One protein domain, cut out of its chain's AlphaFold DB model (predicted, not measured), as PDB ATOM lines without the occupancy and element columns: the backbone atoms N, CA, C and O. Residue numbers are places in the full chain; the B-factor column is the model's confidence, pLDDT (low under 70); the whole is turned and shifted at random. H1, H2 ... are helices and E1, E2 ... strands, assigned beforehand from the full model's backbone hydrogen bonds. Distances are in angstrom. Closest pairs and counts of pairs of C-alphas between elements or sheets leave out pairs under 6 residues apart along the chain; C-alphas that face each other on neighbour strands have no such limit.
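This is residues 5 to 22 and 89 to 251 of the 251 residues of the protein "Methyltransferase" of Capnocytophaga sp. oral taxon 338 str. F0234 (UniProt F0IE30). A long two-stranded ribbon, E1 and E2, with short E3 added at one end of E1, makes one part; the other is a small helix-and-strand unit in which H3 packs on the parallel strands E4 and E5, with H2 on one side of H3 and H4 on the other. H2 lies in the middle of the whole and grazes the ribbon's sheet, H1 lies far off at the periphery, and two long unnamed stretches, residues 115 to 148 and 152 to 183, join the parts. The printed part has 181 residues, with four named helices and five named strands in the order E1 E2 H1 E3 H2 E4 H3 E5 H4; the sheets are E2 E1 E3, mixed, and E4 E5, parallel. The class is mixed, helices and strands, with 75 residues, under half, in named elements. The whole is compact, with a radius of gyration of the C-alphas of 18.2 A and spans of 48 by 45 by 44 A.

Strand E1, residues 10 to 18, is 23.5 A long from C-alpha 10 at (50.140, -34.499, 1.703) to C-alpha 18. E2 is residues 91 to 98, 22.5 A, and E3 residues 149 to 151. H2, residues 184 to 194, is 15.3 A long and begins at C-alpha 184, (34.982, -55.405, -4.400). E4 is residues 200 to 203, H3 residues 210 to 216, E5 residues 221 to 224 and H1 residues 107 to 114. H4, residues 229 to 249, is 30.3 A long and ends at C-alpha 249, (15.925, -58.699, -0.198).

Inner strand E1 is antiparallel to E2, with N 12 and O 96 2.8 A apart, and parallel to E3, with N 18 and O 150 2.8 A apart. Residues 150 to 151 of E3 also pair, parallel, with residues 163 to 164. H2 is on this sheet but only grazes it, with residues 186 to 194. H2 and H3 touch at a steep tilt of 61 degrees, the same way; their closest C-alphas, Gln 188 and Ala 214, are 4.5 A apart. The closest C-alphas of H3 and E5, Gly 212 and Tyr 222, are 5.7 A apart. E4 and E5 are parallel, with N 201 and O 221 2.9 A apart; E4, H3 and E5 form a strand-helix-strand unit, two parallel neighbour strands with a helix between them in the chain, its crossover right-handed. H4 touches H3 with residues 235 to 242 alone, at a shallow tilt of 32 degrees, only just short of steep; the closest C-alphas, Leu 213 and Ile 239, are 6.2 A apart. H1 is apart from H2, H3 and H4. In H1, H2, H3 and H4 every O i to N i+4 pair is within hydrogen-bond range.

The C-alphas farthest apart, those of Glu 104 and Glu 173, are 54.6 A apart. Residues 23 to 88 are not printed, and C-alphas 22 and 89 are 5.8 A apart across this cut. The links from H1 to E3 and from E3 to H2 are long, with 34 and 32 residues. The mean pLDDT of the printed part is 81.6; 41 residues are under 70, among them 152 to 180.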
ATOM      1  N   GLU A   5      53.071 -33.962  -4.069       80.56
ATOM      2  CA  GLU A   5      53.251 -32.848  -3.139       80.56
ATOM      3  C   GLU A   5      53.243 -31.488  -3.851       80.56
ATOM      4  O   GLU A   5      52.623 -30.548  -3.349       80.56
ATOM      5  N   ASP A   6      53.793 -31.402  -5.067       84.75
ATOM      6  CA  ASP A   6      53.738 -30.197  -5.912       84.75
ATOM      7  C   ASP A   6      52.299 -29.854  -6.331       84.75
ATOM      8  O   ASP A   6      51.956 -28.693  -6.559       84.75
ATOM      9  N   SER A   7      51.412 -30.856  -6.366       85.94
ATOM     10  CA  SER A   7      49.967 -30.668  -6.572       85.94
ATOM     11  C   SER A   7      49.240 -30.178  -5.305       85.94
ATOM     12  O   SER A   7      48.015 -30.014  -5.282       85.94
ATOM     13  N   GLY A   8      49.982 -29.929  -4.223       88.69
ATOM     14  CA  GLY A   8      49.488 -29.396  -2.962       88.69
ATOM     15  C   GLY A   8      48.738 -30.418  -2.111       88.69
ATOM     16  O   GLY A   8      47.820 -30.015  -1.386       88.69
ATOM     17  N   PHE A   9      49.083 -31.702  -2.220       90.88
ATOM     18  CA  PHE A   9      48.601 -32.781  -1.356       90.88
ATOM     19  C   PHE A   9      49.691 -33.240  -0.380       90.88
ATOM     20  O   PHE A   9      50.877 -33.092  -0.635       90.88
ATOM     21  N   LEU A  10      49.275 -33.817   0.745       90.25
ATOM     22  CA  LEU A  10      50.140 -34.499   1.703       90.25
ATOM     23  C   LEU A  10      50.001 -36.006   1.506       90.25
ATOM     24  O   LEU A  10      48.871 -36.501   1.490       90.25
ATOM     25  N   ILE A  11      51.114 -36.734   1.446       91.25
ATOM     26  CA  ILE A  11      51.099 -38.196   1.569       91.25
ATOM     27  C   ILE A  11      50.814 -38.534   3.035       91.25
ATOM     28  O   ILE A  11      51.528 -38.096   3.936       91.25
ATOM     29  N   LYS A  12      49.723 -39.260   3.287       89.19
ATOM     30  CA  LYS A  12      49.262 -39.603   4.640       89.19
ATOM     31  C   LYS A  12      49.670 -40.998   5.062       89.19
ATOM     32  O   LYS A  12      50.088 -41.178   6.199       89.19
ATOM     33  N   ASP A  13      49.518 -41.953   4.157       90.38
ATOM     34  CA  ASP A  13      49.863 -43.349   4.385       90.38
ATOM     35  C   ASP A  13      50.110 -44.043   3.040       90.38
ATOM     36  O   ASP A  13      49.736 -43.536   1.976       90.38
ATOM     37  N   VAL A  14      50.720 -45.219   3.096       90.25
ATOM     38  CA  VAL A  14      50.879 -46.122   1.960       90.25
ATOM     39  C   VAL A  14      50.375 -47.490   2.388       90.25
ATOM     40  O   VAL A  14      50.985 -48.140   3.237       90.25
ATOM     41  N   LEU A  15      49.270 -47.939   1.785       88.88
ATOM     42  CA  LEU A  15      48.753 -49.281   2.030       88.88
ATOM     43  C   LEU A  15      49.369 -50.270   1.041       88.88
ATOM     44  O   LEU A  15      49.345 -50.058  -0.170       88.88
ATOM     45  N   PHE A  16      49.896 -51.376   1.549       85.75
ATOM     46  CA  PHE A  16      50.516 -52.426   0.751       85.75
ATOM     47  C   PHE A  16      49.524 -53.554   0.525       85.75
ATOM     48  O   PHE A  16      49.334 -54.385   1.410       85.75
ATOM     49  N   TRP A  17      48.919 -53.636  -0.660       85.38
ATOM     50  CA  TRP A  17      48.109 -54.795  -1.024       85.38
ATOM     51  C   TRP A  17      49.001 -55.924  -1.539       85.38
ATOM     52  O   TRP A  17      49.330 -55.996  -2.722       85.38
ATOM     53  N   SER A  18      49.441 -56.783  -0.622       79.75
ATOM     54  CA  SER A  18      50.365 -57.883  -0.870       79.75
ATOM     55  C   SER A  18      49.652 -59.147  -1.342       79.75
ATOM     56  O   SER A  18      48.787 -59.691  -0.652       79.75
ATOM     57  N   TYR A  19      50.070 -59.657  -2.500       73.56
ATOM     58  CA  TYR A  19      49.592 -60.907  -3.075       73.56
ATOM     59  C   TYR A  19      50.754 -61.795  -3.519       73.56
ATOM     60  O   TYR A  19      51.611 -61.385  -4.295       73.56
ATOM     61  N   LEU A  20      50.759 -63.063  -3.098       61.88
ATOM     62  CA  LEU A  20      51.813 -64.009  -3.505       61.88
ATOM     63  C   LEU A  20      51.612 -64.529  -4.948       61.88
ATOM     64  O   LEU A  20      52.477 -65.170  -5.548       61.88
ATOM     65  N   ASN A  21      50.482 -64.171  -5.567       58.19
ATOM     66  CA  ASN A  21      50.058 -64.613  -6.891       58.19
ATOM     67  C   ASN A  21      49.919 -63.444  -7.895       58.19
ATOM     68  O   ASN A  21      48.826 -63.121  -8.352       58.19
ATOM     69  N   GLY A  22      51.026 -62.779  -8.248       53.44
ATOM     70  CA  GLY A  22      51.070 -61.784  -9.342       53.44
ATOM     71  C   GLY A  22      50.969 -62.351 -10.771       53.44
ATOM     72  O   GLY A  22      50.927 -63.564 -10.977       53.44
ATOM     73  N   PRO A  89      55.764 -59.039  -9.230       72.69
ATOM     74  CA  PRO A  89      55.357 -58.112  -8.183       72.69
ATOM     75  C   PRO A  89      54.518 -58.861  -7.144       72.69
ATOM     76  O   PRO A  89      53.610 -59.620  -7.500       72.69
ATOM     77  N   ALA A  90      54.866 -58.665  -5.872       76.38
ATOM     78  CA  ALA A  90      54.226 -59.305  -4.721       76.38
ATOM     79  C   ALA A  90      53.337 -58.340  -3.918       76.38
ATOM     80  O   ALA A  90      52.760 -58.732  -2.902       76.38
ATOM     81  N   TYR A  91      53.247 -57.076  -4.341       79.94
ATOM     82  CA  TYR A  91      52.357 -56.086  -3.751       79.94
ATOM     83  C   TYR A  91      52.004 -54.967  -4.739       79.94
ATOM     84  O   TYR A  91      52.773 -54.670  -5.654       79.94
ATOM     85  N   GLU A  92      50.849 -54.340  -4.529       83.62
ATOM     86  CA  GLU A  92      50.432 -53.086  -5.163       83.62
ATOM     87  C   GLU A  92      50.320 -51.993  -4.085       83.62
ATOM     88  O   GLU A  92      49.571 -52.186  -3.123       83.62
ATOM     89  N   PRO A  93      51.061 -50.872  -4.195       87.81
ATOM     90  CA  PRO A  93      50.935 -49.768  -3.253       87.81
ATOM     91  C   PRO A  93      49.680 -48.935  -3.542       87.81
ATOM     92  O   PRO A  93      49.369 -48.624  -4.692       87.81
ATOM     93  N   ILE A  94      48.992 -48.527  -2.480       90.94
ATOM     94  CA  ILE A  94      47.899 -47.555  -2.498       90.94
ATOM     95  C   ILE A  94      48.395 -46.335  -1.735       90.94
ATOM     96  O   ILE A  94      48.588 -46.392  -0.521       90.94
ATOM     97  N   ILE A  95      48.627 -45.237  -2.447       92.31
ATOM     98  CA  ILE A  95      49.116 -43.995  -1.847       92.31
ATOM     99  C   ILE A  95      47.906 -43.186  -1.392       92.31
ATOM    100  O   ILE A  95      47.129 -42.700  -2.216       92.31
ATOM    101  N   LEU A  96      47.740 -43.042  -0.078       92.62
ATOM    102  CA  LEU A  96      46.702 -42.199   0.492       92.62
ATOM    103  C   LEU A  96      47.211 -40.761   0.558       92.62
ATOM    104  O   LEU A  96      48.194 -40.469   1.241       92.62
ATOM    105  N   VAL A  97      46.502 -39.854  -0.108       93.00
ATOM    106  CA  VAL A  97      46.822 -38.425  -0.115       93.00
ATOM    107  C   VAL A  97      45.680 -37.589   0.452       93.00
ATOM    108  O   VAL A  97      44.512 -37.961   0.363       93.00
ATOM    109  N   GLN A  98      46.008 -36.440   1.039       90.50
ATOM    110  CA  GLN A  98      45.032 -35.534   1.647       90.50
ATOM    111  C   GLN A  98      45.403 -34.075   1.386       90.50
ATOM    112  O   GLN A  98      46.573 -33.705   1.454       90.50
ATOM    113  N   LYS A  99      44.410 -33.211   1.149       89.25
ATOM    114  CA  LYS A  99      44.647 -31.764   1.136       89.25
ATOM    115  C   LYS A  99      45.138 -31.293   2.520       89.25
ATOM    116  O   LYS A  99      44.601 -31.760   3.529       89.25
ATOM    117  N   PRO A 100      46.118 -30.375   2.606       86.00
ATOM    118  CA  PRO A 100      46.545 -29.803   3.876       86.00
ATOM    119  C   PRO A 100      45.373 -29.268   4.703       86.00
ATOM    120  O   PRO A 100      44.453 -28.645   4.172       86.00
ATOM    121  N   ILE A 101      45.423 -29.492   6.016       82.06
ATOM    122  CA  ILE A 101      44.450 -28.933   6.957       82.06
ATOM    123  C   ILE A 101      44.787 -27.447   7.128       82.06
ATOM    124  O   ILE A 101      45.761 -27.101   7.789       82.06
ATOM    125  N   LEU A 102      44.003 -26.581   6.479       68.44
ATOM    126  CA  LEU A 102      44.322 -25.154   6.313       68.44
ATOM    127  C   LEU A 102      44.131 -24.313   7.585       68.44
ATOM    128  O   LEU A 102      44.723 -23.246   7.701       68.44
ATOM    129  N   THR A 103      43.301 -24.752   8.536       61.31
ATOM    130  CA  THR A 103      43.102 -24.027   9.801       61.31
ATOM    131  C   THR A 103      44.068 -24.520  10.860       61.31
ATOM    132  O   THR A 103      44.048 -25.698  11.225       61.31
ATOM    133  N   GLU A 104      44.872 -23.594  11.372       62.00
ATOM    134  CA  GLU A 104      45.918 -23.808  12.363       62.00
ATOM    135  C   GLU A 104      45.460 -24.741  13.504       62.00
ATOM    136  O   GLU A 104      44.644 -24.396  14.360       62.00
ATOM    137  N   LYS A 105      46.009 -25.960  13.488       63.88
ATOM    138  CA  LYS A 105      46.102 -26.920  14.603       63.88
ATOM    139  C   LYS A 105      44.825 -27.607  15.108       63.88
ATOM    140  O   LYS A 105      44.933 -28.379  16.057       63.88
ATOM    141  N   ASN A 106      43.642 -27.423  14.508       81.56
ATOM    142  CA  ASN A 106      42.427 -28.109  14.986       81.56
ATOM    143  C   ASN A 106      41.751 -28.988  13.918       81.56
ATOM    144  O   ASN A 106      40.985 -28.509  13.080       81.56
ATOM    145  N   ILE A 107      41.999 -30.301  14.007       84.56
ATOM    146  CA  ILE A 107      41.415 -31.326  13.124       84.56
ATOM    147  C   ILE A 107      39.884 -31.345  13.237       84.56
ATOM    148  O   ILE A 107      39.203 -31.404  12.218       84.56
ATOM    149  N   ALA A 108      39.330 -31.223  14.447       88.31
ATOM    150  CA  ALA A 108      37.883 -31.255  14.652       88.31
ATOM    151  C   ALA A 108      37.176 -30.102  13.923       88.31
ATOM    152  O   ALA A 108      36.173 -30.328  13.254       88.31
ATOM    153  N   LYS A 109      37.730 -28.881  13.954       87.62
ATOM    154  CA  LYS A 109      37.190 -27.746  13.182       87.62
ATOM    155  C   LYS A 109      37.211 -28.008  11.675       87.62
ATOM    156  O   LYS A 109      36.260 -27.648  10.985       87.62
ATOM    157  N   ASN A 110      38.268 -28.642  11.164       87.19
ATOM    158  CA  ASN A 110      38.351 -29.007   9.751       87.19
ATOM    159  C   ASN A 110      37.274 -30.024   9.359       87.19
ATOM    160  O   ASN A 110      36.646 -29.865   8.315       87.19
ATOM    161  N   VAL A 111      37.049 -31.036  10.201       90.06
ATOM    162  CA  VAL A 111      36.000 -32.042   9.986       90.06
ATOM    163  C   VAL A 111      34.616 -31.403  10.062       90.06
ATOM    164  O   VAL A 111      33.816 -31.627   9.167       90.06
ATOM    165  N   ILE A 112      34.343 -30.547  11.050       90.38
ATOM    166  CA  ILE A 112      33.059 -29.828  11.154       90.38
ATOM    167  C   ILE A 112      32.803 -28.976   9.904       90.38
ATOM    168  O   ILE A 112      31.690 -28.947   9.392       90.38
ATOM    169  N   LYS A 113      33.835 -28.292   9.397       89.12
ATOM    170  CA  LYS A 113      33.712 -27.409   8.233       89.12
ATOM    171  C   LYS A 113      33.502 -28.168   6.922       89.12
ATOM    172  O   LYS A 113      32.701 -27.738   6.102       89.12
ATOM    173  N   ASN A 114      34.269 -29.233   6.691       89.44
ATOM    174  CA  ASN A 114      34.344 -29.890   5.380       89.44
ATOM    175  C   ASN A 114      33.664 -31.266   5.341       89.44
ATOM    176  O   ASN A 114      33.560 -31.865   4.278       89.44
ATOM    177  N   GLY A 115      33.286 -31.818   6.493       90.31
ATOM    178  CA  GLY A 115      32.761 -33.175   6.633       90.31
ATOM    179  C   GLY A 115      33.789 -34.292   6.410       90.31
ATOM    180  O   GLY A 115      33.441 -35.456   6.533       90.31
ATOM    181  N   THR A 116      35.049 -33.986   6.085       89.81
ATOM    182  CA  THR A 116      36.067 -34.982   5.703       89.81
ATOM    183  C   THR A 116      37.436 -34.698   6.336       89.81
ATOM    184  O   THR A 116      37.652 -33.661   6.969       89.81
ATOM    185  N   GLY A 117      38.379 -35.622   6.143       88.12
ATOM    186  CA  GLY A 117      39.786 -35.471   6.511       88.12
ATOM    187  C   GLY A 117      40.260 -36.329   7.685       88.12
ATOM    188  O   GLY A 117      41.309 -36.023   8.256       88.12
ATOM    189  N   VAL A 118      39.511 -37.374   8.034       90.88
ATOM    190  CA  VAL A 118      39.862 -38.375   9.054       90.88
ATOM    191  C   VAL A 118      39.590 -39.784   8.531       90.88
ATOM    192  O   VAL A 118      38.790 -39.953   7.615       90.88
ATOM    193  N   LEU A 119      40.253 -40.780   9.121       92.50
ATOM    194  CA  LEU A 119      40.029 -42.193   8.820       92.50
ATOM    195  C   LEU A 119      38.971 -42.785   9.755       92.50
ATOM    196  O   LEU A 119      39.002 -42.557  10.965       92.50
ATOM    197  N   ASN A 120      38.072 -43.588   9.205       93.00
ATOM    198  CA  ASN A 120      37.056 -44.340   9.931       93.00
ATOM    199  C   ASN A 120      37.610 -45.727  10.304       93.00
ATOM    200  O   ASN A 120      37.298 -46.768   9.717       93.00
ATOM    201  N   ILE A 121      38.507 -45.704  11.291       89.31
ATOM    202  CA  ILE A 121      39.189 -46.893  11.823       89.31
ATOM    203  C   ILE A 121      38.172 -47.870  12.434       89.31
ATOM    204  O   ILE A 121      38.316 -49.084  12.310       89.31
ATOM    205  N   GLU A 122      37.101 -47.345  13.032       88.19
ATOM    206  CA  GLU A 122      36.078 -48.138  13.712       88.19
ATOM    207  C   GLU A 122      35.400 -49.154  12.781       88.19
ATOM    208  O   GLU A 122      35.400 -50.352  13.072       88.19
ATOM    209  N   GLN A 123      34.904 -48.714  11.617       88.38
ATOM    210  CA  GLN A 123      34.217 -49.591  10.653       88.38
ATOM    211  C   GLN A 123      35.158 -50.538   9.886       88.38
ATOM    212  O   GLN A 123      34.707 -51.346   9.066       88.38
ATOM    213  N   THR A 124      36.466 -50.440  10.120       87.88
ATOM    214  CA  THR A 124      37.488 -51.232   9.426       87.88
ATOM    215  C   THR A 124      38.255 -52.173  10.344       87.88
ATOM    216  O   THR A 124      39.198 -52.825   9.887       87.88
ATOM    217  N   HIS A 125      37.811 -52.316  11.599       85.25
ATOM    218  CA  HIS A 125      38.317 -53.357  12.485       85.25
ATOM    219  C   HIS A 125      38.196 -54.740  11.839       85.25
ATOM    220  O   HIS A 125      37.175 -55.093  11.246       85.25
ATOM    221  N   ILE A 126      39.254 -55.532  11.979       81.81
ATOM    222  CA  ILE A 126      39.314 -56.915  11.519       81.81
ATOM    223  C   ILE A 126      38.776 -57.797  12.651       81.81
ATOM    224  O   ILE A 126      39.415 -57.839  13.709       81.81
ATOM    225  N   PRO A 127      37.644 -58.499  12.466       82.81
ATOM    226  CA  PRO A 127      37.042 -59.308  13.520       82.81
ATOM    227  C   PRO A 127      37.989 -60.381  14.066       82.81
ATOM    228  O   PRO A 127      38.825 -60.926  13.341       82.81
ATOM    229  N   TYR A 128      37.833 -60.712  15.348       79.00
ATOM    230  CA  TYR A 128      38.530 -61.853  15.943       79.00
ATOM    231  C   TYR A 128      38.024 -63.172  15.362       79.00
ATOM    232  O   TYR A 128      36.819 -63.350  15.163       79.00
ATOM    233  N   GLU A 129      38.934 -64.116  15.145       78.25
ATOM    234  CA  GLU A 129      38.557 -65.482  14.808       78.25
ATOM    235  C   GLU A 129      38.007 -66.216  16.039       78.25
ATOM    236  O   GLU A 129      38.289 -65.886  17.197       78.25
ATOM    237  N   LYS A 130      37.196 -67.251  15.800       79.44
ATOM    238  CA  LYS A 130      36.635 -68.059  16.884       79.44
ATOM    239  C   LYS A 130      37.761 -68.767  17.640       79.44
ATOM    240  O   LYS A 130      38.448 -69.613  17.081       79.44
ATOM    241  N   GLY A 131      37.877 -68.476  18.935       77.38
ATOM    242  CA  GLY A 131      38.912 -69.056  19.798       77.38
ATOM    243  C   GLY A 131      40.246 -68.313  19.757       77.38
ATOM    244  O   GLY A 131      41.199 -68.763  20.387       77.38
ATOM    245  N   GLU A 132      40.324 -67.179  19.059       76.00
ATOM    246  CA  GLU A 132      41.515 -66.338  19.055       76.00
ATOM    247  C   GLU A 132      41.689 -65.610  20.395       76.00
ATOM    248  O   GLU A 132      40.767 -64.977  20.922       76.00
ATOM    249  N   THR A 133      42.902 -65.664  20.941       71.38
ATOM    250  CA  THR A 133      43.265 -64.901  22.136       71.38
ATOM    251  C   THR A 133      43.339 -63.413  21.802       71.38
ATOM    252  O   THR A 133      44.092 -62.994  20.924       71.38
ATOM    253  N   LYS A 134      42.600 -62.584  22.543       76.12
ATOM    254  CA  LYS A 134      42.677 -61.126  22.405       76.12
ATOM    255  C   LYS A 134      44.029 -60.627  22.922       76.12
ATOM    256  O   LYS A 134      44.348 -60.809  24.094       76.12
ATOM    257  N   VAL A 135      44.814 -59.995  22.052       65.75
ATOM    258  CA  VAL A 135      46.146 -59.452  22.370       65.75
ATOM    259  C   VAL A 135      46.122 -57.925  22.513       65.75
ATOM    260  O   VAL A 135      45.385 -57.247  21.798       65.75
ATOM    261  N   GLY A 136      46.961 -57.378  23.403       66.12
ATOM    262  CA  GLY A 136      47.138 -55.932  23.627       66.12
ATOM    263  C   GLY A 136      46.645 -55.433  24.995       66.12
ATOM    264  O   GLY A 136      45.950 -56.147  25.710       66.12
ATOM    265  N   HIS A 137      47.011 -54.197  25.360       64.62
ATOM    266  CA  HIS A 137      46.628 -53.589  26.648       64.62
ATOM    267  C   HIS A 137      45.135 -53.224  26.743       64.62
ATOM    268  O   HIS A 137      44.618 -53.093  27.847       64.62
ATOM    269  N   ASN A 138      44.444 -53.056  25.609       76.94
ATOM    270  CA  ASN A 138      43.009 -52.766  25.563       76.94
ATOM    271  C   ASN A 138      42.388 -53.293  24.249       76.94
ATOM    272  O   ASN A 138      42.349 -52.564  23.257       76.94
ATOM    273  N   PRO A 139      41.985 -54.575  24.186       79.81
ATOM    274  CA  PRO A 139      41.440 -55.167  22.968       79.81
ATOM    275  C   PRO A 139      40.037 -54.628  22.659       79.81
ATOM    276  O   PRO A 139      39.137 -54.690  23.498       79.81
ATOM    277  N   HIS A 140      39.833 -54.139  21.435       83.81
ATOM    278  CA  HIS A 140      38.565 -53.547  21.016       83.81
ATOM    279  C   HIS A 140      37.496 -54.630  20.764       83.81
ATOM    280  O   HIS A 140      37.808 -55.651  20.154       83.81
ATOM    281  N   PRO A 141      36.226 -54.466  21.185       84.94
ATOM    282  CA  PRO A 141      35.195 -55.499  21.026       84.94
ATOM    283  C   PRO A 141      34.934 -55.903  19.569       84.94
ATOM    284  O   PRO A 141      34.611 -57.064  19.322       84.94
ATOM    285  N   MET A 142      35.105 -54.979  18.619       82.50
ATOM    286  CA  MET A 142      34.875 -55.232  17.191       82.50
ATOM    287  C   MET A 142      36.042 -55.928  16.480       82.50
ATOM    288  O   MET A 142      35.874 -56.368  15.346       82.50
ATOM    289  N   GLY A 143      37.212 -56.047  17.118       82.19
ATOM    290  CA  GLY A 143      38.371 -56.698  16.515       82.19
ATOM    291  C   GLY A 143      39.661 -55.892  16.603       82.19
ATOM    292  O   GLY A 143      39.861 -55.078  17.498       82.19
ATOM    293  N   ARG A 144      40.562 -56.140  15.657       79.62
ATOM    294  CA  ARG A 144      41.888 -55.516  15.565       79.62
ATOM    295  C   ARG A 144      41.850 -54.292  14.655       79.62
ATOM    296  O   ARG A 144      41.174 -54.317  13.633       79.62
ATOM    297  N   VAL A 145      42.615 -53.255  14.985       81.44
ATOM    298  CA  VAL A 145      42.841 -52.111  14.085       81.44
ATOM    299  C   VAL A 145      43.526 -52.613  12.803       81.44
ATOM    300  O   VAL A 145      44.458 -53.419  12.910       81.44
ATOM    301  N   PRO A 146      43.095 -52.183  11.605       77.75
ATOM    302  CA  PRO A 146      43.734 -52.596  10.362       77.75
ATOM    303  C   PRO A 146      45.171 -52.070  10.276       77.75
ATOM    304  O   PRO A 146      45.462 -50.938  10.657       77.75
ATOM    305  N   SER A 147      46.079 -52.896   9.757       78.06
ATOM    306  CA  SER A 147      47.441 -52.460   9.438       78.06
ATOM    307  C   SER A 147      47.503 -51.827   8.047       78.06
ATOM    308  O   SER A 147      46.668 -52.122   7.191       78.06
ATOM    309  N   ASN A 148      48.546 -51.043   7.774       78.94
ATOM    310  CA  ASN A 148      48.834 -50.548   6.425       78.94
ATOM    311  C   ASN A 148      49.354 -51.647   5.473       78.94
ATOM    312  O   ASN A 148      49.725 -51.363   4.340       78.94
ATOM    313  N   ILE A 149      49.360 -52.914   5.889       78.94
ATOM    314  CA  ILE A 149      49.563 -54.066   5.016       78.94
ATOM    315  C   ILE A 149      48.222 -54.796   4.876       78.94
ATOM    316  O   ILE A 149      47.605 -55.226   5.851       78.94
ATOM    317  N   LEU A 150      47.771 -54.955   3.638       78.12
ATOM    318  CA  LEU A 150      46.578 -55.706   3.260       78.12
ATOM    319  C   LEU A 150      47.056 -56.969   2.554       78.12
ATOM    320  O   LEU A 150      47.862 -56.892   1.629       78.12
ATOM    321  N   ARG A 151      46.603 -58.146   2.971       73.25
ATOM    322  CA  ARG A 151      47.102 -59.410   2.414       73.25
ATOM    323  C   ARG A 151      45.999 -60.143   1.683       73.25
ATOM    324  O   ARG A 151      44.823 -59.865   1.862       73.25
ATOM    325  N   VAL A 152      46.376 -61.089   0.838       68.44
ATOM    326  CA  VAL A 152      45.415 -61.988   0.178       68.44
ATOM    327  C   VAL A 152      45.437 -63.403   0.757       68.44
ATOM    328  O   VAL A 152      44.596 -64.221   0.400       68.44
ATOM    329  N   GLU A 153      46.406 -63.687   1.631       67.75
ATOM    330  CA  GLU A 153      46.681 -64.992   2.235       67.75
ATOM    331  C   GLU A 153      46.988 -64.836   3.732       67.75
ATOM    332  O   GLU A 153      47.630 -63.865   4.138       67.75
ATOM    333  N   ALA A 154      46.535 -65.810   4.520       64.56
ATOM    334  CA  ALA A 154      46.726 -65.930   5.965       64.56
ATOM    335  C   ALA A 154      48.114 -66.526   6.321       64.56
ATOM    336  O   ALA A 154      48.571 -67.481   5.691       64.56
ATOM    337  N   PHE A 155      48.792 -65.977   7.326       60.94
ATOM    338  CA  PHE A 155      49.905 -66.526   8.105       60.94
ATOM    339  C   PHE A 155      49.432 -67.239   9.383       60.94
ATOM    340  O   PHE A 155      48.951 -66.658  10.350       60.94
ATOM    341  N   LYS A 156      49.759 -68.526   9.485       61.00
ATOM    342  CA  LYS A 156      49.430 -69.352  10.659       61.00
ATOM    343  C   LYS A 156      50.270 -69.063  11.918       61.00
ATOM    344  O   LYS A 156      50.318 -69.903  12.808       61.00
ATOM    345  N   ASP A 157      50.964 -67.931  11.997       60.38
ATOM    346  CA  ASP A 157      51.874 -67.592  13.099       60.38
ATOM    347  C   ASP A 157      51.213 -66.751  14.209       60.38
ATOM    348  O   ASP A 157      51.887 -66.305  15.136       60.38
ATOM    349  N   GLY A 158      49.892 -66.539  14.139       54.03
ATOM    350  CA  GLY A 158      49.142 -65.738  15.115       54.03
ATOM    351  C   GLY A 158      49.356 -64.226  14.971       54.03
ATOM    352  O   GLY A 158      48.762 -63.445  15.716       54.03
ATOM    353  N   TYR A 159      50.160 -63.792  13.993       52.59
ATOM    354  CA  TYR A 159      50.315 -62.394  13.596       52.59
ATOM    355  C   TYR A 159      49.448 -62.028  12.391       52.59
ATOM    356  O   TYR A 159      49.669 -60.969  11.803       52.59
ATOM    357  N   ASP A 160      48.432 -62.840  12.075       54.16
ATOM    358  CA  ASP A 160      47.409 -62.609  11.046       54.16
ATOM    359  C   ASP A 160      46.478 -61.421  11.341       54.16
ATOM    360  O   ASP A 160      45.254 -61.485  11.429       54.16
ATOM    361  N   LYS A 161      47.106 -60.260  11.487       58.28
ATOM    362  CA  LYS A 161      46.546 -58.959  11.847       58.28
ATOM    363  C   LYS A 161      46.141 -58.166  10.601       58.28
ATOM    364  O   LYS A 161      46.057 -56.942  10.647       58.28
ATOM    365  N   PHE A 162      45.946 -58.853   9.477       64.19
ATOM    366  CA  PHE A 162      45.796 -58.243   8.161       64.19
ATOM    367  C   PHE A 162      44.358 -58.337   7.671       64.19
ATOM    368  O   PHE A 162      43.650 -59.309   7.927       64.19
ATOM    369  N   PHE A 163      43.937 -57.325   6.923       64.75
ATOM    370  CA  PHE A 163      42.712 -57.416   6.151       64.75
ATOM    371  C   PHE A 163      42.976 -58.347   4.962       64.75
ATOM    372  O   PHE A 163      43.841 -58.057   4.128       64.75
ATOM    373  N   LEU A 164      42.287 -59.489   4.944       61.31
ATOM    374  CA  LEU A 164      42.456 -60.528   3.935       61.31
ATOM    375  C   LEU A 164      41.476 -60.324   2.784       61.31
ATOM    376  O   LEU A 164      40.273 -60.499   2.956       61.31
ATOM    377  N   VAL A 165      41.991 -60.005   1.596       63.69
ATOM    378  CA  VAL A 165      41.180 -59.922   0.377       63.69
ATOM    379  C   VAL A 165      41.818 -60.703  -0.755       63.69
ATOM    380  O   VAL A 165      42.850 -60.277  -1.275       63.69
ATOM    381  N   PRO A 166      41.214 -61.811  -1.210       58.66
ATOM    382  CA  PRO A 166      41.716 -62.517  -2.373       58.66
ATOM    383  C   PRO A 166      41.634 -61.626  -3.617       58.66
ATOM    384  O   PRO A 166      40.681 -60.878  -3.829       58.66
ATOM    385  N   LYS A 167      42.632 -61.737  -4.494       62.72
ATOM    386  CA  LYS A 167      42.565 -61.121  -5.820       62.72
ATOM    387  C   LYS A 167      41.396 -61.714  -6.616       62.72
ATOM    388  O   LYS A 167      41.225 -62.935  -6.627       62.72
ATOM    389  N   VAL A 168      40.649 -60.871  -7.335       60.78
ATOM    390  CA  VAL A 168      39.596 -61.343  -8.247       60.78
ATOM    391  C   VAL A 168      40.234 -62.193  -9.337       60.78
ATOM    392  O   VAL A 168      41.166 -61.760 -10.016       60.78
ATOM    393  N   ARG A 169      39.725 -63.411  -9.507       58.12
ATOM    394  CA  ARG A 169      40.058 -64.281 -10.635       58.12
ATOM    395  C   ARG A 169      38.878 -64.243 -11.602       58.12
ATOM    396  O   ARG A 169      37.751 -64.480 -11.175       58.12
ATOM    397  N   GLN A 170      39.126 -63.918 -12.870       51.12
ATOM    398  CA  GLN A 170      38.088 -63.937 -13.906       51.12
ATOM    399  C   GLN A 170      37.536 -65.363 -14.051       51.12
ATOM    400  O   GLN A 170      38.313 -66.308 -14.209       51.12
ATOM    401  N   LYS A 171      36.210 -65.526 -14.001       45.72
ATOM    402  CA  LYS A 171      35.542 -66.773 -14.399       45.72
ATOM    403  C   LYS A 171      35.139 -66.635 -15.870       45.72
ATOM    404  O   LYS A 171      34.699 -65.571 -16.276       45.72
ATOM    405  N   ALA A 172      35.217 -67.699 -16.670       41.72
ATOM    406  CA  ALA A 172      34.801 -67.616 -18.081       41.72
ATOM    407  C   ALA A 172      33.293 -67.339 -18.283       41.72
ATOM    408  O   ALA A 172      32.865 -67.096 -19.401       41.72
ATOM    409  N   GLU A 173      32.485 -67.409 -17.219       40.34
ATOM    410  CA  GLU A 173      31.035 -67.142 -17.249       40.34
ATOM    411  C   GLU A 173      30.673 -65.723 -16.798       40.34
ATOM    412  O   GLU A 173      29.517 -65.323 -16.893       40.34
ATOM    413  N   THR A 174      31.632 -64.944 -16.288       54.25
ATOM    414  CA  THR A 174      31.352 -63.568 -15.873       54.25
ATOM    415  C   THR A 174      31.439 -62.644 -17.076       54.25
ATOM    416  O   THR A 174      32.487 -62.556 -17.703       54.25
ATOM    417  N   TYR A 175      30.370 -61.889 -17.346       63.16
ATOM    418  CA  TYR A 175      30.341 -60.843 -18.380       63.16
ATOM    419  C   TYR A 175      31.384 -59.729 -18.158       63.16
ATOM    420  O   TYR A 175      31.621 -58.899 -19.033       63.16
ATOM    421  N   ASN A 176      32.006 -59.695 -16.979       56.59
ATOM    422  CA  ASN A 176      33.036 -58.738 -16.627       56.59
ATOM    423  C   ASN A 176      34.428 -59.213 -17.083       56.59
ATOM    424  O   ASN A 176      35.171 -59.845 -16.329       56.59
ATOM    425  N   ASN A 177      34.779 -58.857 -18.317       59.12
ATOM    426  CA  ASN A 177      36.050 -59.213 -18.954       59.12
ATOM    427  C   ASN A 177      37.171 -58.178 -18.733       59.12
ATOM    428  O   ASN A 177      38.199 -58.230 -19.410       59.12
ATOM    429  N   HIS A 178      37.009 -57.226 -17.804       55.53
ATOM    430  CA  HIS A 178      38.010 -56.179 -17.590       55.53
ATOM    431  C   HIS A 178      39.364 -56.784 -17.156       55.53
ATOM    432  O   HIS A 178      39.411 -57.587 -16.218       55.53
ATOM    433  N   PRO A 179      40.494 -56.416 -17.789       51.94
ATOM    434  CA  PRO A 179      41.775 -57.113 -17.618       51.94
ATOM    435  C   PRO A 179      42.386 -56.963 -16.215       51.94
ATOM    436  O   PRO A 179      43.193 -57.790 -15.788       51.94
ATOM    437  N   THR A 180      42.013 -55.912 -15.482       59.22
ATOM    438  CA  THR A 180      42.593 -55.547 -14.179       59.22
ATOM    439  C   THR A 180      41.521 -55.341 -13.102       59.22
ATOM    440  O   THR A 180      41.408 -54.276 -12.505       59.22
ATOM    441  N   LEU A 181      40.710 -56.371 -12.846       70.38
ATOM    442  CA  LEU A 181      39.667 -56.329 -11.812       70.38
ATOM    443  C   LEU A 181      40.239 -56.061 -10.414       70.38
ATOM    444  O   LEU A 181      41.083 -56.814  -9.918       70.38
ATOM    445  N   LYS A 182      39.724 -55.017  -9.755       80.31
ATOM    446  CA  LYS A 182      39.925 -54.794  -8.320       80.31
ATOM    447  C   LYS A 182      38.856 -55.552  -7.519       80.31
ATOM    448  O   LYS A 182      37.681 -55.473  -7.899       80.31
ATOM    449  N   PRO A 183      39.232 -56.274  -6.443       85.25
ATOM    450  CA  PRO A 183      38.273 -56.926  -5.554       85.25
ATOM    451  C   PRO A 183      37.300 -55.927  -4.958       85.25
ATOM    452  O   PRO A 183      37.713 -54.873  -4.478       85.25
ATOM    453  N   VAL A 184      36.014 -56.268  -4.980       88.38
ATOM    454  CA  VAL A 184      34.982 -55.405  -4.400       88.38
ATOM    455  C   VAL A 184      35.199 -55.309  -2.895       88.38
ATOM    456  O   VAL A 184      35.094 -54.227  -2.346       88.38
ATOM    457  N   GLU A 185      35.618 -56.385  -2.236       86.38
ATOM    458  CA  GLU A 185      35.934 -56.419  -0.806       86.38
ATOM    459  C   GLU A 185      37.087 -55.471  -0.443       86.38
ATOM    460  O   GLU A 185      37.026 -54.788   0.581       86.38
ATOM    461  N   LEU A 186      38.110 -55.368  -1.306       88.94
ATOM    462  CA  LEU A 186      39.186 -54.385  -1.139       88.94
ATOM    463  C   LEU A 186      38.614 -52.973  -1.210       88.94
ATOM    464  O   LEU A 186      38.884 -52.153  -0.334       88.94
ATOM    465  N   MET A 187      37.786 -52.705  -2.222       93.69
ATOM    466  CA  MET A 187      37.159 -51.397  -2.378       93.69
ATOM    467  C   MET A 187      36.210 -51.072  -1.221       93.69
ATOM    468  O   MET A 187      36.227 -49.943  -0.745       93.69
ATOM    469  N   GLN A 188      35.453 -52.040  -0.697       93.31
ATOM    470  CA  GLN A 188      34.591 -51.857   0.476       93.31
ATOM    471  C   GLN A 188      35.402 -51.449   1.706       93.31
ATOM    472  O   GLN A 188      35.001 -50.548   2.439       93.31
ATOM    473  N   HIS A 189      36.558 -52.075   1.935       92.19
ATOM    474  CA  HIS A 189      37.437 -51.683   3.033       92.19
ATOM    475  C   HIS A 189      37.988 -50.273   2.857       92.19
ATOM    476  O   HIS A 189      37.925 -49.491   3.798       92.19
ATOM    477  N   LEU A 190      38.475 -49.925   1.663       94.31
ATOM    478  CA  LEU A 190      39.009 -48.588   1.391       94.31
ATOM    479  C   LEU A 190      37.927 -47.509   1.514       94.31
ATOM    480  O   LEU A 190      38.161 -46.498   2.170       94.31
ATOM    481  N   VAL A 191      36.736 -47.739   0.950       96.50
ATOM    482  CA  VAL A 191      35.586 -46.828   1.061       96.50
ATOM    483  C   VAL A 191      35.215 -46.628   2.525       96.50
ATOM    484  O   VAL A 191      35.118 -45.483   2.967       96.50
ATOM    485  N   LYS A 192      35.079 -47.707   3.307       95.31
ATOM    486  CA  LYS A 192      34.823 -47.601   4.749       95.31
ATOM    487  C   LYS A 192      35.931 -46.864   5.480       95.31
ATOM    488  O   LYS A 192      35.613 -46.063   6.340       95.31
ATOM    489  N   LEU A 193      37.198 -47.104   5.139       94.56
ATOM    490  CA  LEU A 193      38.350 -46.492   5.803       94.56
ATOM    491  C   LEU A 193      38.377 -44.971   5.626       94.56
ATOM    492  O   LEU A 193      38.724 -44.260   6.565       94.56
ATOM    493  N   ILE A 194      38.034 -44.470   4.437       94.62
ATOM    494  CA  ILE A 194      38.209 -43.051   4.084       94.62
ATOM    495  C   ILE A 194      36.904 -42.243   4.079       94.62
ATOM    496  O   ILE A 194      36.955 -41.029   3.882       94.62
ATOM    497  N   THR A 195      35.746 -42.883   4.285       96.75
ATOM    498  CA  THR A 195      34.430 -42.219   4.270       96.75
ATOM    499  C   THR A 195      33.467 -42.725   5.345       96.75
ATOM    500  O   THR A 195      33.591 -43.830   5.879       96.75
ATOM    501  N   PHE A 196      32.432 -41.928   5.594       96.38
ATOM    502  CA  PHE A 196      31.267 -42.244   6.418       96.38
ATOM    503  C   PHE A 196      30.014 -42.420   5.546       96.38
ATOM    504  O   PHE A 196      29.997 -42.022   4.380       96.38
ATOM    505  N   GLU A 197      28.971 -43.031   6.101       96.88
ATOM    506  CA  GLU A 197      27.685 -43.231   5.418       96.88
ATOM    507  C   GLU A 197      27.107 -41.904   4.902       96.88
ATOM    508  O   GLU A 197      27.291 -40.836   5.491       96.88
ATOM    509  N   GLY A 198      26.457 -41.957   3.740       96.88
ATOM    510  CA  GLY A 198      25.895 -40.805   3.038       96.88
ATOM    511  C   GLY A 198      26.912 -39.899   2.332       96.88
ATOM    512  O   GLY A 198      26.500 -39.039   1.543       96.88
ATOM    513  N   GLN A 199      28.220 -40.074   2.565       97.19
ATOM    514  CA  GLN A 199      29.264 -39.307   1.879       97.19
ATOM    515  C   GLN A 199      29.436 -39.733   0.420       97.19
ATOM    516  O   GLN A 199      29.041 -40.826   0.022       97.19
ATOM    517  N   ILE A 200      30.027 -38.843  -0.380       97.56
ATOM    518  CA  ILE A 200      30.259 -39.048  -1.811       97.56
ATOM    519  C   ILE A 200      31.696 -39.520  -2.041       97.56
ATOM    520  O   ILE A 200      32.641 -38.896  -1.557       97.56
ATOM    521  N   VAL A 201      31.848 -40.576  -2.837       97.88
ATOM    522  CA  VAL A 201      33.122 -41.043  -3.390       97.88
ATOM    523  C   VAL A 201      33.168 -40.723  -4.881       97.88
ATOM    524  O   VAL A 201      32.242 -41.052  -5.623       97.88
ATOM    525  N   LEU A 202      34.262 -40.097  -5.315       97.19
ATOM    526  CA  LEU A 202      34.572 -39.843  -6.720       97.19
ATOM    527  C   LEU A 202      35.623 -40.845  -7.202       97.19
ATOM    528  O   LEU A 202      36.685 -40.959  -6.592       97.19
ATOM    529  N   ASP A 203      35.349 -41.504  -8.321       96.56
ATOM    530  CA  ASP A 203      36.301 -42.353  -9.030       96.56
ATOM    531  C   ASP A 203      36.431 -41.893 -10.493       96.56
ATOM    532  O   ASP A 203      35.555 -42.183 -11.310       96.56
ATOM    533  N   PRO A 204      37.489 -41.142 -10.845       95.75
ATOM    534  CA  PRO A 204      37.665 -40.630 -12.201       95.75
ATOM    535  C   PRO A 204      38.121 -41.699 -13.211       95.75
ATOM    536  O   PRO A 204      38.236 -41.381 -14.391       95.75
ATOM    537  N   PHE A 205      38.407 -42.928 -12.760       93.62
ATOM    538  CA  PHE A 205      38.863 -44.045 -13.590       93.62
ATOM    539  C   PHE A 205      38.129 -45.328 -13.183       93.62
ATOM    540  O   PHE A 205      38.741 -46.313 -12.758       93.62
ATOM    541  N   SER A 206      36.798 -45.298 -13.274       91.88
ATOM    542  CA  SER A 206      35.944 -46.294 -12.628       91.88
ATOM    543  C   SER A 206      36.085 -47.713 -13.176       91.88
ATOM    544  O   SER A 206      35.772 -48.678 -12.464       91.88
ATOM    545  N   GLY A 207      36.548 -47.877 -14.422       90.19
ATOM    546  CA  GLY A 207      36.680 -49.175 -15.070       90.19
ATOM    547  C   GLY A 207      35.366 -49.944 -15.014       90.19
ATOM    548  O   GLY A 207      34.287 -49.412 -15.250       90.19
ATOM    549  N   SER A 208      35.448 -51.209 -14.600       89.19
ATOM    550  CA  SER A 208      34.266 -52.062 -14.408       89.19
ATOM    551  C   SER A 208      33.390 -51.725 -13.183       89.19
ATOM    552  O   SER A 208      32.516 -52.523 -12.857       89.19
ATOM    553  N   GLY A 209      33.634 -50.637 -12.444       92.12
ATOM    554  CA  GLY A 209      32.719 -50.156 -11.395       92.12
ATOM    555  C   GLY A 209      32.876 -50.769  -9.998       92.12
ATOM    556  O   GLY A 209      31.963 -50.668  -9.181       92.12
ATOM    557  N   SER A 210      34.008 -51.410  -9.672       93.88
ATOM    558  CA  SER A 210      34.192 -52.036  -8.344       93.88
ATOM    559  C   SER A 210      34.092 -51.035  -7.179       93.88
ATOM    560  O   SER A 210      33.591 -51.402  -6.117       93.88
ATOM    561  N   THR A 211      34.530 -49.783  -7.368       95.94
ATOM    562  CA  THR A 211      34.374 -48.699  -6.382       95.94
ATOM    563  C   THR A 211      32.906 -48.332  -6.177       95.94
ATOM    564  O   THR A 211      32.475 -48.177  -5.038       95.94
ATOM    565  N   GLY A 212      32.128 -48.247  -7.261       95.75
ATOM    566  CA  GLY A 212      30.700 -47.930  -7.208       95.75
ATOM    567  C   GLY A 212      29.901 -48.974  -6.439       95.75
ATOM    568  O   GLY A 212      29.171 -48.621  -5.517       95.75
ATOM    569  N   LEU A 213      30.132 -50.261  -6.719       95.38
ATOM    570  CA  LEU A 213      29.522 -51.344  -5.940       95.38
ATOM    571  C   LEU A 213      29.879 -51.262  -4.458       95.38
ATOM    572  O   LEU A 213      29.009 -51.396  -3.604       95.38
ATOM    573  N   ALA A 214      31.155 -51.018  -4.148       95.94
ATOM    574  CA  ALA A 214      31.593 -50.874  -2.768       95.94
ATOM    575  C   ALA A 214      30.911 -49.700  -2.057       95.94
ATOM    576  O   ALA A 214      30.594 -49.822  -0.875       95.94
ATOM    577  N   CYS A 215      30.661 -48.592  -2.760       97.31
ATOM    578  CA  CYS A 215      29.925 -47.458  -2.212       97.31
ATOM    579  C   CYS A 215      28.472 -47.826  -1.909       97.31
ATOM    580  O   CYS A 215      28.040 -47.640  -0.774       97.31
ATOM    581  N   LEU A 216      27.756 -48.409  -2.874       95.50
ATOM    582  CA  LEU A 216      26.351 -48.804  -2.714       95.50
ATOM    583  C   LEU A 216      26.161 -49.845  -1.604       95.50
ATOM    584  O   LEU A 216      25.276 -49.702  -0.771       95.50
ATOM    585  N   MET A 217      27.041 -50.849  -1.527       95.06
ATOM    586  CA  MET A 217      27.027 -51.867  -0.464       95.06
ATOM    587  C   MET A 217      27.293 -51.309   0.940       95.06
ATOM    588  O   MET A 217      27.083 -52.015   1.921       95.06
ATOM    589  N   ASN A 218      27.828 -50.092   1.043       95.94
ATOM    590  CA  ASN A 218      28.159 -49.452   2.312       95.94
ATOM    591  C   ASN A 218      27.401 -48.126   2.475       95.94
ATOM    592  O   ASN A 218      27.870 -47.268   3.206       95.94
ATOM    593  N   ASP A 219      26.282 -47.894   1.791       96.38
ATOM    594  CA  ASP A 219      25.479 -46.668   1.951       96.38
ATOM    595  C   ASP A 219      26.257 -45.362   1.685       96.38
ATOM    596  O   ASP A 219      26.065 -44.335   2.342       96.38
ATOM    597  N   ARG A 220      27.180 -45.378   0.715       97.31
ATOM    598  CA  ARG A 220      27.876 -44.188   0.200       97.31
ATOM    599  C   ARG A 220      27.331 -43.815  -1.174       97.31
ATOM    600  O   ARG A 220      26.971 -44.666  -1.982       97.31
ATOM    601  N   LYS A 221      27.336 -42.518  -1.468       97.56
ATOM    602  CA  LYS A 221      27.039 -41.984  -2.801       97.56
ATOM    603  C   LYS A 221      28.269 -42.128  -3.696       97.56
ATOM    604  O   LYS A 221      29.400 -42.020  -3.222       97.56
ATOM    605  N   TYR A 222      28.053 -42.310  -4.992       97.25
ATOM    606  CA  TYR A 222      29.121 -42.586  -5.947       97.25
ATOM    607  C   TYR A 222      29.018 -41.709  -7.195       97.25
ATOM    608  O   TYR A 222      27.928 -41.496  -7.720       97.25
ATOM    609  N   ILE A 223      30.165 -41.221  -7.669       97.75
ATOM    610  CA  ILE A 223      30.322 -40.565  -8.968       97.75
ATOM    611  C   ILE A 223      31.509 -41.231  -9.669       97.75
ATOM    612  O   ILE A 223      32.639 -41.133  -9.193       97.75
ATOM    613  N   GLY A 224      31.249 -41.910 -10.784       96.00
ATOM    614  CA  GLY A 224      32.261 -42.590 -11.592       96.00
ATOM    615  C   GLY A 224      32.391 -41.971 -12.979       96.00
ATOM    616  O   GLY A 224      31.379 -41.621 -13.584       96.00
ATOM    617  N   TYR A 225      33.620 -41.864 -13.484       97.19
ATOM    618  CA  TYR A 225      33.897 -41.545 -14.885       97.19
ATOM    619  C   TYR A 225      34.652 -42.704 -15.540       97.19
ATOM    620  O   TYR A 225      35.643 -43.196 -15.001       97.19
ATOM    621  N   GLU A 226      34.192 -43.108 -16.723       94.25
ATOM    622  CA  GLU A 226      34.834 -44.103 -17.581       94.25
ATOM    623  C   GLU A 226      34.745 -43.630 -19.032       94.25
ATOM    624  O   GLU A 226      33.689 -43.171 -19.470       94.25
ATOM    625  N   LEU A 227      35.859 -43.707 -19.761       94.56
ATOM    626  CA  LEU A 227      35.939 -43.267 -21.155       94.56
ATOM    627  C   LEU A 227      35.540 -44.386 -22.121       94.56
ATOM    628  O   LEU A 227      34.945 -44.116 -23.162       94.56
ATOM    629  N   GLU A 228      35.857 -45.637 -21.782       91.25
ATOM    630  CA  GLU A 228      35.602 -46.796 -22.630       91.25
ATOM    631  C   GLU A 228      34.174 -47.318 -22.431       91.25
ATOM    632  O   GLU A 228      33.848 -47.919 -21.402       91.25
ATOM    633  N   THR A 229      33.324 -47.159 -23.450       92.12
ATOM    634  CA  THR A 229      31.900 -47.542 -23.403       92.12
ATOM    635  C   THR A 229      31.687 -48.991 -22.955       92.12
ATOM    636  O   THR A 229      30.844 -49.253 -22.108       92.12
ATOM    637  N   ASN A 230      32.521 -49.929 -23.417       87.31
ATOM    638  CA  ASN A 230      32.414 -51.337 -23.016       87.31
ATOM    639  C   ASN A 230      32.591 -51.548 -21.499       87.31
ATOM    640  O   ASN A 230      31.957 -52.427 -20.917       87.31
ATOM    641  N   TYR A 231      33.474 -50.786 -20.845       86.50
ATOM    642  CA  TYR A 231      33.679 -50.886 -19.395       86.50
ATOM    643  C   TYR A 231      32.597 -50.144 -18.619       86.50
ATOM    644  O   TYR A 231      32.152 -50.643 -17.582       86.50
ATOM    645  N   TYR A 232      32.130 -49.019 -19.158       90.38
ATOM    646  CA  TYR A 232      30.974 -48.298 -18.645       90.38
ATOM    647  C   TYR A 232      29.719 -49.183 -18.612       90.38
ATOM    648  O   TYR A 232      29.096 -49.307 -17.560       90.38
ATOM    649  N   ASP A 233      29.412 -49.891 -19.702       89.94
ATOM    650  CA  ASP A 233      28.252 -50.787 -19.789       89.94
ATOM    651  C   ASP A 233      28.344 -51.944 -18.779       89.94
ATOM    652  O   ASP A 233      27.362 -52.300 -18.125       89.94
ATOM    653  N   ILE A 234      29.547 -52.508 -18.592       88.81
ATOM    654  CA  ILE A 234      29.800 -53.510 -17.544       88.81
ATOM    655  C   ILE A 234      29.544 -52.911 -16.156       88.81
ATOM    656  O   ILE A 234      28.929 -53.570 -15.317       88.81
ATOM    657  N   SER A 235      30.028 -51.693 -15.894       91.06
ATOM    658  CA  SER A 235      29.840 -51.003 -14.616       91.06
ATOM    659  C   SER A 235      28.359 -50.749 -14.323       91.06
ATOM    660  O   SER A 235      27.901 -51.081 -13.231       91.06
ATOM    661  N   LEU A 236      27.610 -50.213 -15.294       92.38
ATOM    662  CA  LEU A 236      26.170 -49.973 -15.172       92.38
ATOM    663  C   LEU A 236      25.420 -51.257 -14.842       92.38
ATOM    664  O   LEU A 236      24.716 -51.312 -13.839       92.38
ATOM    665  N   LYS A 237      25.643 -52.315 -15.625       91.56
ATOM    666  CA  LYS A 237      24.975 -53.598 -15.410       91.56
ATOM    667  C   LYS A 237      25.232 -54.154 -14.009       91.56
ATOM    668  O   LYS A 237      24.308 -54.620 -13.355       91.56
ATOM    669  N   ARG A 238      26.473 -54.073 -13.519       91.19
ATOM    670  CA  ARG A 238      26.816 -54.526 -12.159       91.19
ATOM    671  C   ARG A 238      26.076 -53.737 -11.082       91.19
ATOM    672  O   ARG A 238      25.700 -54.319 -10.069       91.19
ATOM    673  N   ILE A 239      25.925 -52.427 -11.272       91.19
ATOM    674  CA  ILE A 239      25.193 -51.556 -10.349       91.19
ATOM    675  C   ILE A 239      23.701 -51.911 -10.364       91.19
ATOM    676  O   ILE A 239      23.134 -52.147  -9.303       91.19
ATOM    677  N   GLU A 240      23.099 -52.047 -11.547       92.06
ATOM    678  CA  GLU A 240      21.692 -52.441 -11.704       92.06
ATOM    679  C   GLU A 240      21.395 -53.829 -11.117       92.06
ATOM    680  O   GLU A 240      20.339 -54.039 -10.516       92.06
ATOM    681  N   ASP A 241      22.309 -54.791 -11.294       90.56
ATOM    682  CA  ASP A 241      22.205 -56.130 -10.705       90.56
ATOM    683  C   ASP A 241      22.163 -56.032  -9.166       90.56
ATOM    684  O   ASP A 241      21.280 -56.613  -8.536       90.56
ATOM    685  N   LEU A 242      23.057 -55.236  -8.564       90.12
ATOM    686  CA  LEU A 242      23.117 -55.038  -7.112       90.12
ATOM    687  C   LEU A 242      21.865 -54.342  -6.559       90.12
ATOM    688  O   LEU A 242      21.305 -54.792  -5.560       90.12
ATOM    689  N   GLU A 243      21.415 -53.254  -7.186       88.81
ATOM    690  CA  GLU A 243      20.208 -52.536  -6.755       88.81
ATOM    691  C   GLU A 243      18.978 -53.448  -6.806       88.81
ATOM    692  O   GLU A 243      18.142 -53.447  -5.902       88.81
ATOM    693  N   ARG A 244      18.893 -54.288  -7.840       89.12
ATOM    694  CA  ARG A 244      17.828 -55.277  -7.987       89.12
ATOM    695  C   ARG A 244      17.876 -56.342  -6.892       89.12
ATOM    696  O   ARG A 244      16.833 -56.667  -6.328       89.12
ATOM    697  N   GLU A 245      19.055 -56.874  -6.578       87.00
ATOM    698  CA  GLU A 245      19.241 -57.821  -5.470       87.00
ATOM    699  C   GLU A 245      18.818 -57.210  -4.125       87.00
ATOM    700  O   GLU A 245      18.082 -57.844  -3.364       87.00
ATOM    701  N   GLN A 246      19.213 -55.963  -3.854       84.38
ATOM    702  CA  GLN A 246      18.824 -55.247  -2.636       84.38
ATOM    703  C   GLN A 246      17.308 -55.035  -2.564       84.38
ATOM    704  O   GLN A 246      16.703 -55.301  -1.526       84.38
ATOM    705  N   MET A 247      16.676 -54.646  -3.675       80.94
ATOM    706  CA  MET A 247      15.221 -54.508  -3.762       80.94
ATOM    707  C   MET A 247      14.496 -55.820  -3.458       80.94
ATOM    708  O   MET A 247      13.518 -55.805  -2.717       80.94
ATOM    709  N   TYR A 248      14.967 -56.955  -3.983       80.75
ATOM    710  CA  TYR A 248      14.356 -58.256  -3.697       80.75
ATOM    711  C   TYR A 248      14.562 -58.722  -2.255       80.75
ATOM    712  O   TYR A 248      13.695 -59.404  -1.728       80.75
ATOM    713  N   SER A 249      15.666 -58.346  -1.604       73.62
ATOM    714  CA  SER A 249      15.925 -58.699  -0.198       73.62
ATOM    715  C   SER A 249      15.018 -57.985   0.816       73.62
ATOM    716  O   SER A 249      14.983 -58.366   1.984       73.62
ATOM    717  N   LEU A 250      14.299 -56.947   0.375       65.56
ATOM    718  CA  LEU A 250      13.336 -56.190   1.182       65.56
ATOM    719  C   LEU A 250      11.920 -56.798   1.170       65.56
ATOM    720  O   LEU A 250      11.052 -56.295   1.887       65.56
ATOM    721  N   PHE A 251      11.689 -57.846   0.371       49.75
ATOM    722  CA  PHE A 251      10.435 -58.602   0.284       49.75
ATOM    723  C   PHE A 251      10.601 -60.010   0.863       49.75
ATOM    724  O   PHE A 251       9.600 -60.519   1.415       49.75
TER     725      PHE A 251